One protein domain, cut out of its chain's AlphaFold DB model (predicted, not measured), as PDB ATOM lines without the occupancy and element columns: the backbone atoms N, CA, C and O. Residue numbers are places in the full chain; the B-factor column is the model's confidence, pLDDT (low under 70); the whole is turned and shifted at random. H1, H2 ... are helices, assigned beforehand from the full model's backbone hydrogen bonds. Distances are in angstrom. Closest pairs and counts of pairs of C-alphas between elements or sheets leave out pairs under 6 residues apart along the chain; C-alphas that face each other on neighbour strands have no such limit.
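Overview. This is residues 99 to 204 of the 207 residues of an uncharacterized protein of Mycobacteroides abscessus 21 (UniProt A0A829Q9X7). Three helices, H2, H3 and H6, lie side by side with their centres in a triangle; H1 lies crosswise at the end where H6 finishes, and H5 packs at a steep tilt on the first residues of H3 at the other end. The short H4 sits in the turn from H3 back to H5, and residues 173 to 178, in the loop between H5 and H6, stick out free of the body. The printed part has 106 residues with six named helices, H1 to H6 in that order along the chain, and no named strand; the class is all helix. The whole is compact, with a radius of gyration of the C-alphas of 14.0 A, and the C-alphas span 44 by 34 by 23 A.

Along the chain. Begin at Ser 99 and find C-alpha 101 at (15.755, -0.998, 19.555); there H1 starts, residues 101 to 110, 14.6 A from first to last C-alpha. One residue further on, H2 takes residues 112 to 122 and is also 14.6 A long. Find C-alpha 129 at (3.454, 20.455, 24.684); from there H3 runs through residues 129 to 143, 21.1 A. H4 is a brief stop of four residues, 148 to 151, 5.0 A long. H5 then covers residues 158 to 172, 21.0 A. The last helix is also the longest: H6, residues 185 to 204, runs 28.2 A and ends at C-alpha 204, at (23.182, 1.579, 25.240).

Arrangement. Look first at H2, H3 and H6, which form a bundle, a group of helices running roughly along one another. H2 and H3 touch and make a helical hairpin, with a shallow tilt of 18 degrees, opposite ways; their closest C-alphas, those of Ala 117 and Val 135, are 5.1 A apart. H3 touches H6 at a shallow tilt of 29 degrees, the same way, and there the closest C-alphas are those of Phe 136 and Val 192, 6.5 A apart. H2 and H6 only just touch, with 3 pairs of C-alphas within 8 A, the closest being Leu 114 and Ala 200 at 7.3 A; H6 does this with residues 196 to 200 alone. Their shallow tilt of 33 degrees, opposite ways, is only just short of steep. Now move out to H1, which touches H6 about perpendicular, at 75 degrees; the closest C-alphas, those of Arg 104 and Ala 200, are 5.3 A apart, and H6 uses residues 200 to 204 alone. H1 and H2 touch only at the corner by their link, Ala 108 to Ala 115 being the closest C-alphas at 4.8 A. Turn to H5: it touches H3, at residues 129 to 133 of H3 alone, at a steep tilt of 47 degrees, opposite ways, with the C-alphas of Trp 129 and Ala 168 closest at 5.4 A. H5 and H6 are close but not clearly touching, with the C-alphas of Phe 164 and Ala 188 closest at 6.1 A. H4 is likewise close to H5 but not clearly touching, C-alphas 150 and 158 being closest at 5.7 A, and H3 and H4 meet only through their link. Among the pairs that stay apart are H1 and H5. In the backbone of H1, H2, H3, H5 and H6, every O i to N i+4 pair is within hydrogen-bond range; H4 is too short for such a pair.

Size, cuts and confidence. The two C-alphas farthest apart are those of Ser 99 and Arg 175, 45.2 A. The printed part has no cut. Its one long link is the one from H5 to H6, residues 173 to 184; the links H1 to H2 and H3 to H4 are tight. The mean pLDDT of the printed part is 90.1, and the model's confidence is low, under 70, at residues 174 to 180.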
ATOM      1  N   SER A  99      18.687  -4.599  14.713       73.81
ATOM      2  CA  SER A  99      17.879  -3.463  15.143       73.81
ATOM      3  C   SER A  99      18.470  -2.864  16.426       73.81
ATOM      4  O   SER A  99      18.739  -3.629  17.348       73.81
ATOM      5  N   PRO A 100      18.625  -1.533  16.534       77.25
ATOM      6  CA  PRO A 100      19.159  -0.903  17.743       77.25
ATOM      7  C   PRO A 100      18.130  -0.844  18.888       77.25
ATOM      8  O   PRO A 100      18.450  -0.431  20.000       77.25
ATOM      9  N   TRP A 101      16.866  -1.187  18.620       79.44
ATOM     10  CA  TRP A 101      15.755  -0.998  19.555       79.44
ATOM     11  C   TRP A 101      15.776  -1.913  20.786       79.44
ATOM     12  O   TRP A 101      15.431  -1.410  21.854       79.44
ATOM     13  N   PRO A 102      16.187  -3.195  20.710       83.00
ATOM     14  CA  PRO A 102      16.346  -4.035  21.894       83.00
ATOM     15  C   PRO A 102      17.344  -3.455  22.903       83.00
ATOM     16  O   PRO A 102      17.019  -3.382  24.084       83.00
ATOM     17  N   ASP A 103      18.496  -2.962  22.445       84.50
ATOM     18  CA  ASP A 103      19.525  -2.406  23.334       84.50
ATOM     19  C   ASP A 103      19.073  -1.075  23.948       84.50
ATOM     20  O   ASP A 103      19.261  -0.824  25.136       84.50
ATOM     21  N   ARG A 104      18.375  -0.237  23.169       86.56
ATOM     22  CA  ARG A 104      17.748   0.997  23.678       86.56
ATOM     23  C   ARG A 104      16.634   0.713  24.689       86.56
ATOM     24  O   ARG A 104      16.474   1.471  25.641       86.56
ATOM     25  N   PHE A 105      15.875  -0.367  24.501       85.88
ATOM     26  CA  PHE A 105      14.877  -0.810  25.475       85.88
ATOM     27  C   PHE A 105      15.536  -1.336  26.754       85.88
ATOM     28  O   PHE A 105      15.104  -0.986  27.848       85.88
ATOM     29  N   ALA A 106      16.618  -2.112  26.634       86.75
ATOM     30  CA  ALA A 106      17.395  -2.579  27.778       86.75
ATOM     31  C   ALA A 106      18.009  -1.409  28.567       86.75
ATOM     32  O   ALA A 106      17.953  -1.404  29.794       86.75
ATOM     33  N   ALA A 107      18.493  -0.366  27.882       88.50
ATOM     34  CA  ALA A 107      18.984   0.849  28.530       88.50
ATOM     35  C   ALA A 107      17.915   1.517  29.417       88.50
ATOM     36  O   ALA A 107      18.241   2.016  30.491       88.50
ATOM     37  N   ALA A 108      16.640   1.484  29.014       87.50
ATOM     38  CA  ALA A 108      15.536   1.989  29.831       87.50
ATOM     39  C   ALA A 108      15.235   1.102  31.050       87.50
ATOM     40  O   ALA A 108      14.777   1.601  32.071       87.50
ATOM     41  N   ALA A 109      15.508  -0.206  30.987       85.12
ATOM     42  CA  ALA A 109      15.366  -1.082  32.150       85.12
ATOM     43  C   ALA A 109      16.395  -0.757  33.250       85.12
ATOM     44  O   ALA A 109      16.109  -0.933  34.432       85.12
ATOM     45  N   SER A 110      17.571  -0.250  32.871       87.62
ATOM     46  CA  SER A 110      18.658   0.108  33.796       87.62
ATOM     47  C   SER A 110      18.759   1.607  34.109       87.62
ATOM     48  O   SER A 110      19.617   1.998  34.898       87.62
ATOM     49  N   ASN A 111      17.912   2.452  33.513       93.81
ATOM     50  CA  ASN A 111      17.921   3.897  33.723       93.81
ATOM     51  C   ASN A 111      16.492   4.416  34.001       93.81
ATOM     52  O   ASN A 111      15.673   4.446  33.079       93.81
ATOM     53  N   PRO A 112      16.179   4.819  35.250       94.56
ATOM     54  CA  PRO A 112      14.825   5.221  35.633       94.56
ATOM     55  C   PRO A 112      14.358   6.496  34.924       94.56
ATOM     56  O   PRO A 112      13.187   6.585  34.568       94.56
ATOM     57  N   ASP A 113      15.262   7.434  34.641       97.12
ATOM     58  CA  ASP A 113      14.919   8.684  33.959       97.12
ATOM     59  C   ASP A 113      14.522   8.422  32.496       97.12
ATOM     60  O   ASP A 113      13.553   8.979  31.980       97.12
ATOM     61  N   LEU A 114      15.247   7.529  31.808       96.50
ATOM     62  CA  LEU A 114      14.903   7.109  30.450       96.50
ATOM     63  C   LEU A 114      13.589   6.324  30.450       96.50
ATOM     64  O   LEU A 114      12.776   6.501  29.543       96.50
ATOM     65  N   ALA A 115      13.358   5.481  31.460       95.25
ATOM     66  CA  ALA A 115      12.079   4.801  31.624       95.25
ATOM     67  C   ALA A 115      10.926   5.805  31.763       95.25
ATOM     68  O   ALA A 115       9.940   5.682  31.039       95.25
ATOM     69  N   GLU A 116      11.071   6.820  32.617       96.94
ATOM     70  CA  GLU A 116      10.065   7.865  32.815       96.94
ATOM     71  C   GLU A 116       9.805   8.651  31.522       96.94
ATOM     72  O   GLU A 116       8.653   8.812  31.108       96.94
ATOM     73  N   ALA A 117      10.860   9.078  30.822       97.19
ATOM     74  CA  ALA A 117      10.735   9.772  29.543       97.19
ATOM     75  C   ALA A 117       9.950   8.942  28.509       97.19
ATOM     76  O   ALA A 117       9.049   9.458  27.838       97.19
ATOM     77  N   LEU A 118      10.250   7.645  28.396       96.31
ATOM     78  CA  LEU A 118       9.530   6.740  27.500       96.31
ATOM     79  C   LEU A 118       8.092   6.492  27.959       96.31
ATOM     80  O   LEU A 118       7.207   6.367  27.116       96.31
ATOM     81  N   GLU A 119       7.828   6.443  29.262       95.50
ATOM     82  CA  GLU A 119       6.475   6.296  29.798       95.50
ATOM     83  C   GLU A 119       5.603   7.517  29.475       95.50
ATOM     84  O   GLU A 119       4.462   7.359  29.029       95.50
ATOM     85  N   VAL A 120       6.156   8.729  29.594       95.81
ATOM     86  CA  VAL A 120       5.484   9.976  29.195       95.81
ATOM     87  C   VAL A 120       5.179   9.975  27.698       95.81
ATOM     88  O   VAL A 120       4.034  10.211  27.300       95.81
ATOM     89  N   LEU A 121       6.168   9.636  26.867       95.25
ATOM     90  CA  LEU A 121       5.984   9.499  25.422       95.25
ATOM     91  C   LEU A 121       5.114   8.298  25.042       95.25
ATOM     92  O   LEU A 121       4.688   8.211  23.898       95.25
ATOM     93  N   GLY A 122       4.845   7.369  25.953       93.25
ATOM     94  CA  GLY A 122       4.114   6.130  25.712       93.25
ATOM     95  C   GLY A 122       2.613   6.193  25.963       93.25
ATOM     96  O   GLY A 122       1.899   5.248  25.616       93.25
ATOM     97  N   LYS A 123       2.127   7.289  26.559       90.81
ATOM     98  CA  LYS A 123       0.718   7.467  26.946       90.81
ATOM     99  C   LYS A 123      -0.229   7.221  25.763       90.81
ATOM    100  O   LYS A 123       0.053   7.682  24.664       90.81
ATOM    101  N   PRO A 124      -1.373   6.545  25.937       79.56
ATOM    102  CA  PRO A 124      -2.275   6.232  24.823       79.56
ATOM    103  C   PRO A 124      -2.878   7.478  24.154       79.56
ATOM    104  O   PRO A 124      -3.217   7.437  22.973       79.56
ATOM    105  N   GLU A 125      -2.986   8.577  24.897       82.56
ATOM    106  CA  GLU A 125      -3.457   9.872  24.410       82.56
ATOM    107  C   GLU A 125      -2.405  10.588  23.546       82.56
ATOM    108  O   GLU A 125      -1.246  10.171  23.448       82.56
ATOM    109  N   ASN A 126      -2.818  11.681  22.898       82.00
ATOM    110  CA  ASN A 126      -1.904  12.527  22.139       82.00
ATOM    111  C   ASN A 126      -0.937  13.230  23.097       82.00
ATOM    112  O   ASN A 126      -1.353  14.042  23.918       82.00
ATOM    113  N   VAL A 127       0.353  12.947  22.943       89.62
ATOM    114  CA  VAL A 127       1.434  13.620  23.667       89.62
ATOM    115  C   VAL A 127       1.463  15.097  23.249       89.62
ATOM    116  O   VAL A 127       1.585  15.416  22.061       89.62
ATOM    117  N   TRP A 128       1.311  15.993  24.226       91.38
ATOM    118  CA  TRP A 128       1.161  17.431  23.996       91.38
ATOM    119  C   TRP A 128       2.386  18.223  24.477       91.38
ATOM    120  O   TRP A 128       3.339  17.672  25.023       91.38
ATOM    121  N   TRP A 129       2.365  19.547  24.299       93.06
ATOM    122  CA  TRP A 129       3.454  20.455  24.684       93.06
ATOM    123  C   TRP A 129       3.954  20.278  26.123       93.06
ATOM    124  O   TRP A 129       5.150  20.398  26.372       93.06
ATOM    125  N   SER A 130       3.059  20.003  27.075       91.62
ATOM    126  CA  SER A 130       3.426  19.762  28.475       91.62
ATOM    127  C   SER A 130       4.226  18.475  28.656       91.62
ATOM    128  O   SER A 130       5.200  18.482  29.402       91.62
ATOM    129  N   ASP A 131       3.844  17.403  27.964       94.62
ATOM    130  CA  ASP A 131       4.536  16.114  28.018       94.62
ATOM    131  C   ASP A 131       5.914  16.211  27.353       94.62
ATOM    132  O   ASP A 131       6.910  15.764  27.912       94.62
ATOM    133  N   LEU A 132       5.989  16.866  26.190       96.25
ATOM    134  CA  LEU A 132       7.249  17.094  25.479       96.25
ATOM    135  C   LEU A 132       8.227  17.930  26.304       96.25
ATOM    136  O   LEU A 132       9.416  17.624  26.356       96.25
ATOM    137  N   TYR A 133       7.732  18.979  26.964       96.25
ATOM    138  CA  TYR A 133       8.569  19.806  27.823       96.25
ATOM    139  C   TYR A 133       9.030  19.051  29.069       96.25
ATOM    140  O   TYR A 133      10.184  19.195  29.447       96.25
ATOM    141  N   TRP A 134       8.175  18.213  29.663       96.62
ATOM    142  CA  TRP A 134       8.570  17.345  30.775       96.62
ATOM    143  C   TRP A 134       9.713  16.412  30.368       96.62
ATOM    144  O   TRP A 134      10.733  16.344  31.044       96.62
ATOM    145  N   VAL A 135       9.579  15.723  29.232       98.00
ATOM    146  CA  VAL A 135      10.626  14.827  28.713       98.00
ATOM    147  C   VAL A 135      11.919  15.599  28.447       98.00
ATOM    148  O   VAL A 135      13.003  15.131  28.787       98.00
ATOM    149  N   PHE A 136      11.816  16.800  27.877       98.25
ATOM    150  CA  PHE A 136      12.964  17.684  27.704       98.25
ATOM    151  C   PHE A 136      13.616  18.047  29.047       98.25
ATOM    152  O   PHE A 136      14.838  17.981  29.150       98.25
ATOM    153  N   GLU A 137      12.830  18.382  30.076       98.00
ATOM    154  CA  GLU A 137      13.342  18.686  31.417       98.00
ATOM    155  C   GLU A 137      14.123  17.504  31.999       98.00
ATOM    156  O   GLU A 137      15.271  17.713  32.392       98.00
ATOM    157  N   ILE A 138      13.577  16.281  31.937       98.31
ATOM    158  CA  ILE A 138      14.272  15.050  32.360       98.31
ATOM    159  C   ILE A 138      15.644  14.945  31.686       98.31
ATOM    160  O   ILE A 138      16.667  14.802  32.354       98.31
ATOM    161  N   ILE A 139      15.687  15.050  30.351       97.75
ATOM    162  CA  ILE A 139      16.940  14.929  29.592       97.75
ATOM    163  C   ILE A 139      17.941  15.983  30.059       97.75
ATOM    164  O   ILE A 139      19.108  15.671  30.290       97.75
ATOM    165  N   THR A 140      17.496  17.236  30.184       97.50
ATOM    166  CA  THR A 140      18.383  18.334  30.568       97.50
ATOM    167  C   THR A 140      18.891  18.216  31.994       97.50
ATOM    168  O   THR A 140      20.025  18.617  32.236       97.50
ATOM    169  N   ASP A 141      18.107  17.658  32.910       97.56
ATOM    170  CA  ASP A 141      18.540  17.404  34.280       97.56
ATOM    171  C   ASP A 141      19.665  16.359  34.300       97.56
ATOM    172  O   ASP A 141      20.776  16.637  34.757       97.56
ATOM    173  N   VAL A 142      19.442  15.215  33.642       95.69
ATOM    174  CA  VAL A 142      20.388  14.086  33.605       95.69
ATOM    175  C   VAL A 142      21.715  14.437  32.931       95.69
ATOM    176  O   VAL A 142      22.779  14.012  33.386       95.69
ATOM    177  N   ILE A 143      21.695  15.196  31.831       94.88
ATOM    178  CA  ILE A 143      22.942  15.556  31.135       94.88
ATOM    179  C   ILE A 143      23.692  16.703  31.830       94.88
ATOM    180  O   ILE A 143      24.881  16.893  31.559       94.88
ATOM    181  N   GLY A 144      23.050  17.439  32.745       95.75
ATOM    182  CA  GLY A 144      23.640  18.566  33.474       95.75
ATOM    183  C   GLY A 144      23.438  19.930  32.805       95.75
ATOM    184  O   GLY A 144      24.310  20.793  32.881       95.75
ATOM    185  N   GLY A 145      22.307  20.117  32.129       96.25
ATOM    186  CA  GLY A 145      21.831  21.393  31.604       96.25
ATOM    187  C   GLY A 145      21.582  21.393  30.096       96.25
ATOM    188  O   GLY A 145      22.268  20.738  29.314       96.25
ATOM    189  N   ARG A 146      20.617  22.212  29.657       96.25
ATOM    190  CA  ARG A 146      20.231  22.327  28.237       96.25
ATOM    191  C   ARG A 146      21.347  22.785  27.299       96.25
ATOM    192  O   ARG A 146      21.272  22.494  26.113       96.25
ATOM    193  N   SER A 147      22.342  23.527  27.793       97.38
ATOM    194  CA  SER A 147      23.439  24.024  26.954       97.38
ATOM    195  C   SER A 147      24.303  22.897  26.404       97.38
ATOM    196  O   SER A 147      24.704  22.937  25.247       97.38
ATOM    197  N   LYS A 148      24.452  21.810  27.167       97.69
ATOM    198  CA  LYS A 148      25.199  20.625  26.736       97.69
ATOM    199  C   LYS A 148      24.653  19.971  25.475       97.69
ATOM    200  O   LYS A 148      25.429  19.368  24.744       97.69
ATOM    201  N   ILE A 149      23.355  20.121  25.193       98.06
ATOM    202  CA  ILE A 149      22.732  19.618  23.960       98.06
ATOM    203  C   ILE A 149      23.451  20.165  22.720       98.06
ATOM    204  O   ILE A 149      23.615  19.419  21.759       98.06
ATOM    205  N   TYR A 150      23.879  21.431  22.742       97.94
ATOM    206  CA  TYR A 150      24.488  22.106  21.591       97.94
ATOM    207  C   TYR A 150      25.968  22.469  21.777       97.94
ATOM    208  O   TYR A 150      26.673  22.565  20.780       97.94
ATOM    209  N   ASP A 151      26.455  22.647  23.007       97.56
ATOM    210  CA  ASP A 151      27.855  23.029  23.263       97.56
ATOM    211  C   ASP A 151      28.808  21.822  23.332       97.56
ATOM    212  O   ASP A 151      29.983  21.947  22.993       97.56
ATOM    213  N   GLU A 152      28.321  20.656  23.775       96.62
ATOM    214  CA  GLU A 152      29.162  19.475  24.044       96.62
ATOM    215  C   GLU A 152      28.730  18.236  23.248       96.62
ATOM    216  O   GLU A 152      29.568  17.513  22.717       96.62
ATOM    217  N   LEU A 153      27.422  17.964  23.186       96.31
ATOM    218  CA  LEU A 153      26.886  16.705  22.662       96.31
ATOM    219  C   LEU A 153      26.531  16.751  21.170       96.31
ATOM    220  O   LEU A 153      26.369  15.693  20.564       96.31
ATOM    221  N   ASP A 154      26.370  17.946  20.595       96.69
ATOM    222  CA  ASP A 154      25.902  18.161  19.213       96.69
ATOM    223  C   ASP A 154      24.609  17.372  18.886       96.69
ATOM    224  O   ASP A 154      24.414  16.721  17.851       96.69
ATOM    225  N   TRP A 155      23.684  17.356  19.847       97.56
ATOM    226  CA  TRP A 155      22.418  16.643  19.725       97.56
ATOM    227  C   TRP A 155      21.359  17.451  18.977       97.56
ATOM    228  O   TRP A 155      20.568  16.864  18.236       97.56
ATOM    229  N   ALA A 156      21.376  18.772  19.118       98.00
ATOM    230  CA  ALA A 156      20.553  19.712  18.367       98.00
ATOM    231  C   ALA A 156      21.229  21.087  18.363       98.00
ATOM    232  O   ALA A 156      22.105  21.352  19.179       98.00
ATOM    233  N   THR A 157      20.796  21.988  17.485       97.88
ATOM    234  CA  THR A 157      21.287  23.371  17.489       97.88
ATOM    235  C   THR A 157      20.667  24.179  18.629       97.88
ATOM    236  O   THR A 157      19.529  23.937  19.047       97.88
ATOM    237  N   LYS A 158      21.371  25.227  19.074       97.31
ATOM    238  CA  LYS A 158      20.830  26.189  20.045       97.31
ATOM    239  C   LYS A 158      19.491  26.780  19.591       97.31
ATOM    240  O   LYS A 158      18.574  26.914  20.395       97.31
ATOM    241  N   THR A 159      19.361  27.100  18.304       96.44
ATOM    242  CA  THR A 159      18.139  27.678  17.726       96.44
ATOM    243  C   THR A 159      16.948  26.729  17.826       96.44
ATOM    244  O   THR A 159      15.865  27.178  18.196       96.44
ATOM    245  N   GLN A 160      17.138  25.434  17.551       96.69
ATOM    246  CA  GLN A 160      16.081  24.428  17.710       96.69
ATOM    247  C   GLN A 160      15.626  24.333  19.171       96.69
ATOM    248  O   GLN A 160      14.433  24.403  19.452       96.69
ATOM    249  N   VAL A 161      16.573  24.260  20.111       97.44
ATOM    250  CA  VAL A 161      16.263  24.191  21.548       97.44
ATOM    251  C   VAL A 161      15.543  25.455  22.037       97.44
ATOM    252  O   VAL A 161      14.542  25.365  22.746       97.44
ATOM    253  N   ASP A 162      16.015  26.643  21.653       95.56
ATOM    254  CA  ASP A 162      15.399  27.913  22.053       95.56
ATOM    255  C   ASP A 162      13.988  28.081  21.458       95.56
ATOM    256  O   ASP A 162      13.090  28.588  22.139       95.56
ATOM    257  N   SER A 163      13.779  27.662  20.203       94.44
ATOM    258  CA  SER A 163      12.470  27.681  19.535       94.44
ATOM    259  C   SER A 163      11.457  26.798  20.264       94.44
ATOM    260  O   SER A 163      10.348  27.256  20.575       94.44
ATOM    261  N   PHE A 164      11.882  25.589  20.634       95.94
ATOM    262  CA  PHE A 164      11.067  24.643  21.379       95.94
ATOM    263  C   PHE A 164      10.663  25.167  22.745       95.94
ATOM    264  O   PHE A 164       9.475  25.225  23.065       95.94
ATOM    265  N   ILE A 165      11.630  25.639  23.534       93.94
ATOM    266  CA  ILE A 165      11.357  26.171  24.873       93.94
ATOM    267  C   ILE A 165      10.403  27.364  24.787       93.94
ATOM    268  O   ILE A 165       9.434  27.431  25.546       93.94
ATOM    269  N   ALA A 166      10.635  28.282  23.844       91.12
ATOM    270  CA  ALA A 166       9.767  29.437  23.649       91.12
ATOM    271  C   ALA A 166       8.329  29.023  23.289       91.12
ATOM    272  O   ALA A 166       7.378  29.632  23.783       91.12
ATOM    273  N   SER A 167       8.159  27.995  22.455       91.94
ATOM    274  CA  SER A 167       6.845  27.478  22.058       91.94
ATOM    275  C   SER A 167       6.142  26.760  23.213       91.94
ATOM    276  O   SER A 167       5.006  27.102  23.547       91.94
ATOM    277  N   ALA A 168       6.836  25.848  23.894       90.94
ATOM    278  CA  ALA A 168       6.299  25.079  25.009       90.94
ATOM    279  C   ALA A 168       5.889  25.970  26.194       90.94
ATOM    280  O   ALA A 168       4.776  25.853  26.710       90.94
ATOM    281  N   GLN A 169       6.744  26.912  26.603       87.19
ATOM    282  CA  GLN A 169       6.440  27.829  27.705       87.19
ATOM    283  C   GLN A 169       5.243  28.731  27.394       87.19
ATOM    284  O   GLN A 169       4.416  28.990  28.270       87.19
ATOM    285  N   ARG A 170       5.103  29.175  26.140       84.62
ATOM    286  CA  ARG A 170       3.970  30.004  25.711       84.62
ATOM    287  C   ARG A 170       2.639  29.266  25.852       84.62
ATOM    288  O   ARG A 170       1.664  29.862  26.306       84.62
ATOM    289  N   VAL A 171       2.613  27.974  25.520       83.12
ATOM    290  CA  VAL A 171       1.429  27.117  25.691       83.12
ATOM    291  C   VAL A 171       1.160  26.823  27.174       83.12
ATOM    292  O   VAL A 171       0.005  26.843  27.595       83.12
ATOM    293  N   ARG A 172       2.203  26.618  27.993       75.06
ATOM    294  CA  ARG A 172       2.076  26.315  29.436       75.06
ATOM    295  C   ARG A 172       1.617  27.503  30.289       75.06
ATOM    296  O   ARG A 172       0.886  27.303  31.252       75.06
ATOM    297  N   HIS A 173       2.015  28.733  29.961       72.56
ATOM    298  CA  HIS A 173       1.744  29.925  30.784       72.56
ATOM    299  C   HIS A 173       0.493  30.723  30.368       72.56
ATOM    300  O   HIS A 173       0.393  31.907  30.683       72.56
ATOM    301  N   ALA A 174      -0.448  30.072  29.675       51.72
ATOM    302  CA  ALA A 174      -1.758  30.508  29.166       51.72
ATOM    303  C   ALA A 174      -2.429  31.776  29.771       51.72
ATOM    304  O   ALA A 174      -3.547  31.735  30.277       51.72
ATOM    305  N   ARG A 175      -1.812  32.951  29.607       53.03
ATOM    306  CA  ARG A 175      -2.499  34.252  29.509       53.03
ATOM    307  C   ARG A 175      -2.517  34.793  28.076       53.03
ATOM    308  O   ARG A 175      -3.185  35.784  27.813       53.03
ATOM    309  N   SER A 176      -1.825  34.142  27.138       50.84
ATOM    310  CA  SER A 176      -1.734  34.564  25.737       50.84
ATOM    311  C   SER A 176      -2.211  33.467  24.783       50.84
ATOM    312  O   SER A 176      -1.448  32.971  23.959       50.84
ATOM    313  N   THR A 177      -3.489  33.096  24.848       52.31
ATOM    314  CA  THR A 177      -4.128  32.287  23.788       52.31
ATOM    315  C   THR A 177      -4.116  32.988  22.420       52.31
ATOM    316  O   THR A 177      -4.386  32.360  21.404       52.31
ATOM    317  N   ALA A 178      -3.770  34.280  22.378       57.28
ATOM    318  CA  ALA A 178      -3.731  35.098  21.171       57.28
ATOM    319  C   ALA A 178      -2.476  34.921  20.297       57.28
ATOM    320  O   ALA A 178      -2.490  35.383  19.158       57.28
ATOM    321  N   VAL A 179      -1.390  34.301  20.789       62.22
ATOM    322  CA  VAL A 179      -0.161  34.155  19.987       62.22
ATOM    323  C   VAL A 179       0.208  32.684  19.812       62.22
ATOM    324  O   VAL A 179       0.467  32.016  20.816       62.22
ATOM    325  N   PRO A 180       0.270  32.174  18.568       69.12
ATOM    326  CA  PRO A 180       0.600  30.780  18.315       69.12
ATOM    327  C   PRO A 180       2.040  30.444  18.755       69.12
ATOM    328  O   PRO A 180       2.884  31.349  18.891       69.12
ATOM    329  N   PRO A 181       2.339  29.156  19.007       78.00
ATOM    330  CA  PRO A 181       3.715  28.693  19.162       78.00
ATOM    331  C   PRO A 181       4.538  29.039  17.912       78.00
ATOM    332  O   PRO A 181       3.988  29.230  16.827       78.00
ATOM    333  N   ARG A 182       5.855  29.197  18.082       81.44
ATOM    334  CA  ARG A 182       6.752  29.571  16.975       81.44
ATOM    335  C   ARG A 182       6.982  28.410  16.018       81.44
ATOM    336  O   ARG A 182       7.163  28.648  14.832       81.44
ATOM    337  N   GLU A 183       6.945  27.193  16.545       88.56
ATOM    338  CA  GLU A 183       7.091  25.962  15.781       88.56
ATOM    339  C   GLU A 183       5.821  25.100  15.902       88.56
ATOM    340  O   GLU A 183       5.104  25.169  16.913       88.56
ATOM    341  N   PRO A 184       5.499  24.302  14.873       91.56
ATOM    342  CA  PRO A 184       4.403  23.353  14.932       91.56
ATOM    343  C   PRO A 184       4.711  22.230  15.931       91.56
ATOM    344  O   PRO A 184       5.857  21.833  16.126       91.56
ATOM    345  N   LEU A 185       3.662  21.652  16.522       91.00
ATOM    346  CA  LEU A 185       3.804  20.552  17.482       91.00
ATOM    347  C   LEU A 185       4.550  19.337  16.891       91.00
ATOM    348  O   LEU A 185       5.220  18.624  17.625       91.00
ATOM    349  N   THR A 186       4.461  19.110  15.578       92.12
ATOM    350  CA  THR A 186       5.197  18.039  14.886       92.12
ATOM    351  C   THR A 186       6.713  18.238  14.949       92.12
ATOM    352  O   THR A 186       7.429  17.282  15.214       92.12
ATOM    353  N   GLU A 187       7.207  19.470  14.789       94.19
ATOM    354  CA  GLU A 187       8.643  19.768  14.913       94.19
ATOM    355  C   GLU A 187       9.123  19.614  16.361       94.19
ATOM    356  O   GLU A 187      10.216  19.101  16.602       94.19
ATOM    357  N   ALA A 188       8.280  19.976  17.334       95.12
ATOM    358  CA  ALA A 188       8.558  19.743  18.749       95.12
ATOM    359  C   ALA A 188       8.657  18.240  19.078       95.12
ATOM    360  O   ALA A 188       9.553  17.821  19.814       95.12
ATOM    361  N   HIS A 189       7.762  17.423  18.507       95.12
ATOM    362  CA  HIS A 189       7.822  15.959  18.591       95.12
ATOM    363  C   HIS A 189       9.115  15.411  18.006       95.12
ATOM    364  O   HIS A 189       9.781  14.608  18.662       95.12
ATOM    365  N   ASP A 190       9.478  15.847  16.800       95.38
ATOM    366  CA  ASP A 190      10.678  15.381  16.107       95.38
ATOM    367  C   ASP A 190      11.946  15.737  16.897       95.38
ATOM    368  O   ASP A 190      12.820  14.884  17.076       95.38
ATOM    369  N   LEU A 191      12.027  16.956  17.445       97.44
ATOM    370  CA  LEU A 191      13.147  17.374  18.288       97.44
ATOM    371  C   LEU A 191      13.267  16.496  19.537       97.44
ATOM    372  O   LEU A 191      14.326  15.920  19.780       97.44
ATOM    373  N   VAL A 192      12.201  16.381  20.333       97.88
ATOM    374  CA  VAL A 192      12.244  15.625  21.596       97.88
ATOM    375  C   VAL A 192      12.507  14.142  21.338       97.88
ATOM    376  O   VAL A 192      13.329  13.540  22.027       97.88
ATOM    377  N   SER A 193      11.898  13.564  20.301       96.31
ATOM    378  CA  SER A 193      12.143  12.176  19.896       96.31
ATOM    379  C   SER A 193      13.600  11.955  19.491       96.31
ATOM    380  O   SER A 193      14.225  10.995  19.940       96.31
ATOM    381  N   ALA A 194      14.189  12.874  18.720       96.62
ATOM    382  CA  ALA A 194      15.599  12.802  18.351       96.62
ATOM    383  C   ALA A 194      16.528  12.896  19.575       96.62
ATOM    384  O   ALA A 194      17.507  12.150  19.654       96.62
ATOM    385  N   LEU A 195      16.217  13.763  20.546       97.94
ATOM    386  CA  LEU A 195      16.979  13.869  21.794       97.94
ATOM    387  C   LEU A 195      16.907  12.569  22.611       97.94
ATOM    388  O   LEU A 195      17.947  12.058  23.025       97.94
ATOM    389  N   VAL A 196      15.713  11.985  22.776       97.50
ATOM    390  CA  VAL A 196      15.542  10.693  23.464       97.50
ATOM    391  C   VAL A 196      16.284   9.576  22.729       97.50
ATOM    392  O   VAL A 196      16.965   8.775  23.365       97.50
ATOM    393  N   ALA A 197      16.224   9.528  21.395       95.38
ATOM    394  CA  ALA A 197      16.935   8.523  20.605       95.38
ATOM    395  C   ALA A 197      18.461   8.613  20.783       95.38
ATOM    396  O   ALA A 197      19.119   7.583  20.950       95.38
ATOM    397  N   LYS A 198      19.023   9.831  20.767       96.06
ATOM    398  CA  LYS A 198      20.459  10.076  20.991       96.06
ATOM    399  C   LYS A 198      20.872   9.722  22.419       96.06
ATOM    400  O   LYS A 198      21.894   9.063  22.608       96.06
ATOM    401  N   TRP A 199      20.053  10.071  23.409       96.50
ATOM    402  CA  TRP A 199      20.290   9.706  24.804       96.50
ATOM    403  C   TRP A 199      20.254   8.190  25.028       96.50
ATOM    404  O   TRP A 199      21.198   7.634  25.590       96.50
ATOM    405  N   ALA A 200      19.228   7.504  24.520       94.88
ATOM    406  CA  ALA A 200      19.109   6.052  24.618       94.88
ATOM    407  C   ALA A 200      20.276   5.336  23.922       94.88
ATOM    408  O   ALA A 200      20.806   4.364  24.452       94.88
ATOM    409  N   ALA A 201      20.723   5.837  22.764       93.44
ATOM    410  CA  ALA A 201      21.905   5.314  22.082       93.44
ATOM    411  C   ALA A 201      23.192   5.520  22.901       93.44
ATOM    412  O   ALA A 201      24.003   4.603  22.999       93.44
ATOM    413  N   MET A 202      23.366   6.691  23.524       93.88
ATOM    414  CA  MET A 202      24.506   6.961  24.405       93.88
ATOM    415  C   MET A 202      24.522   6.031  25.626       93.88
ATOM    416  O   MET A 202      25.597   5.605  26.041       93.88
ATOM    417  N   LEU A 203      23.362   5.728  26.217       93.69
ATOM    418  CA  LEU A 203      23.260   4.793  27.341       93.69
ATOM    419  C   LEU A 203      23.537   3.350  26.907       93.69
ATOM    420  O   LEU A 203      24.323   2.670  27.557       93.69
ATOM    421  N   ALA A 204      22.959   2.915  25.786       89.81
ATOM    422  CA  ALA A 204      23.182   1.579  25.240       89.81
ATOM    423  C   ALA A 204      24.655   1.322  24.879       89.81
ATOM    424  O   ALA A 204      25.123   0.202  25.003       89.81
TER     425      ALA A 204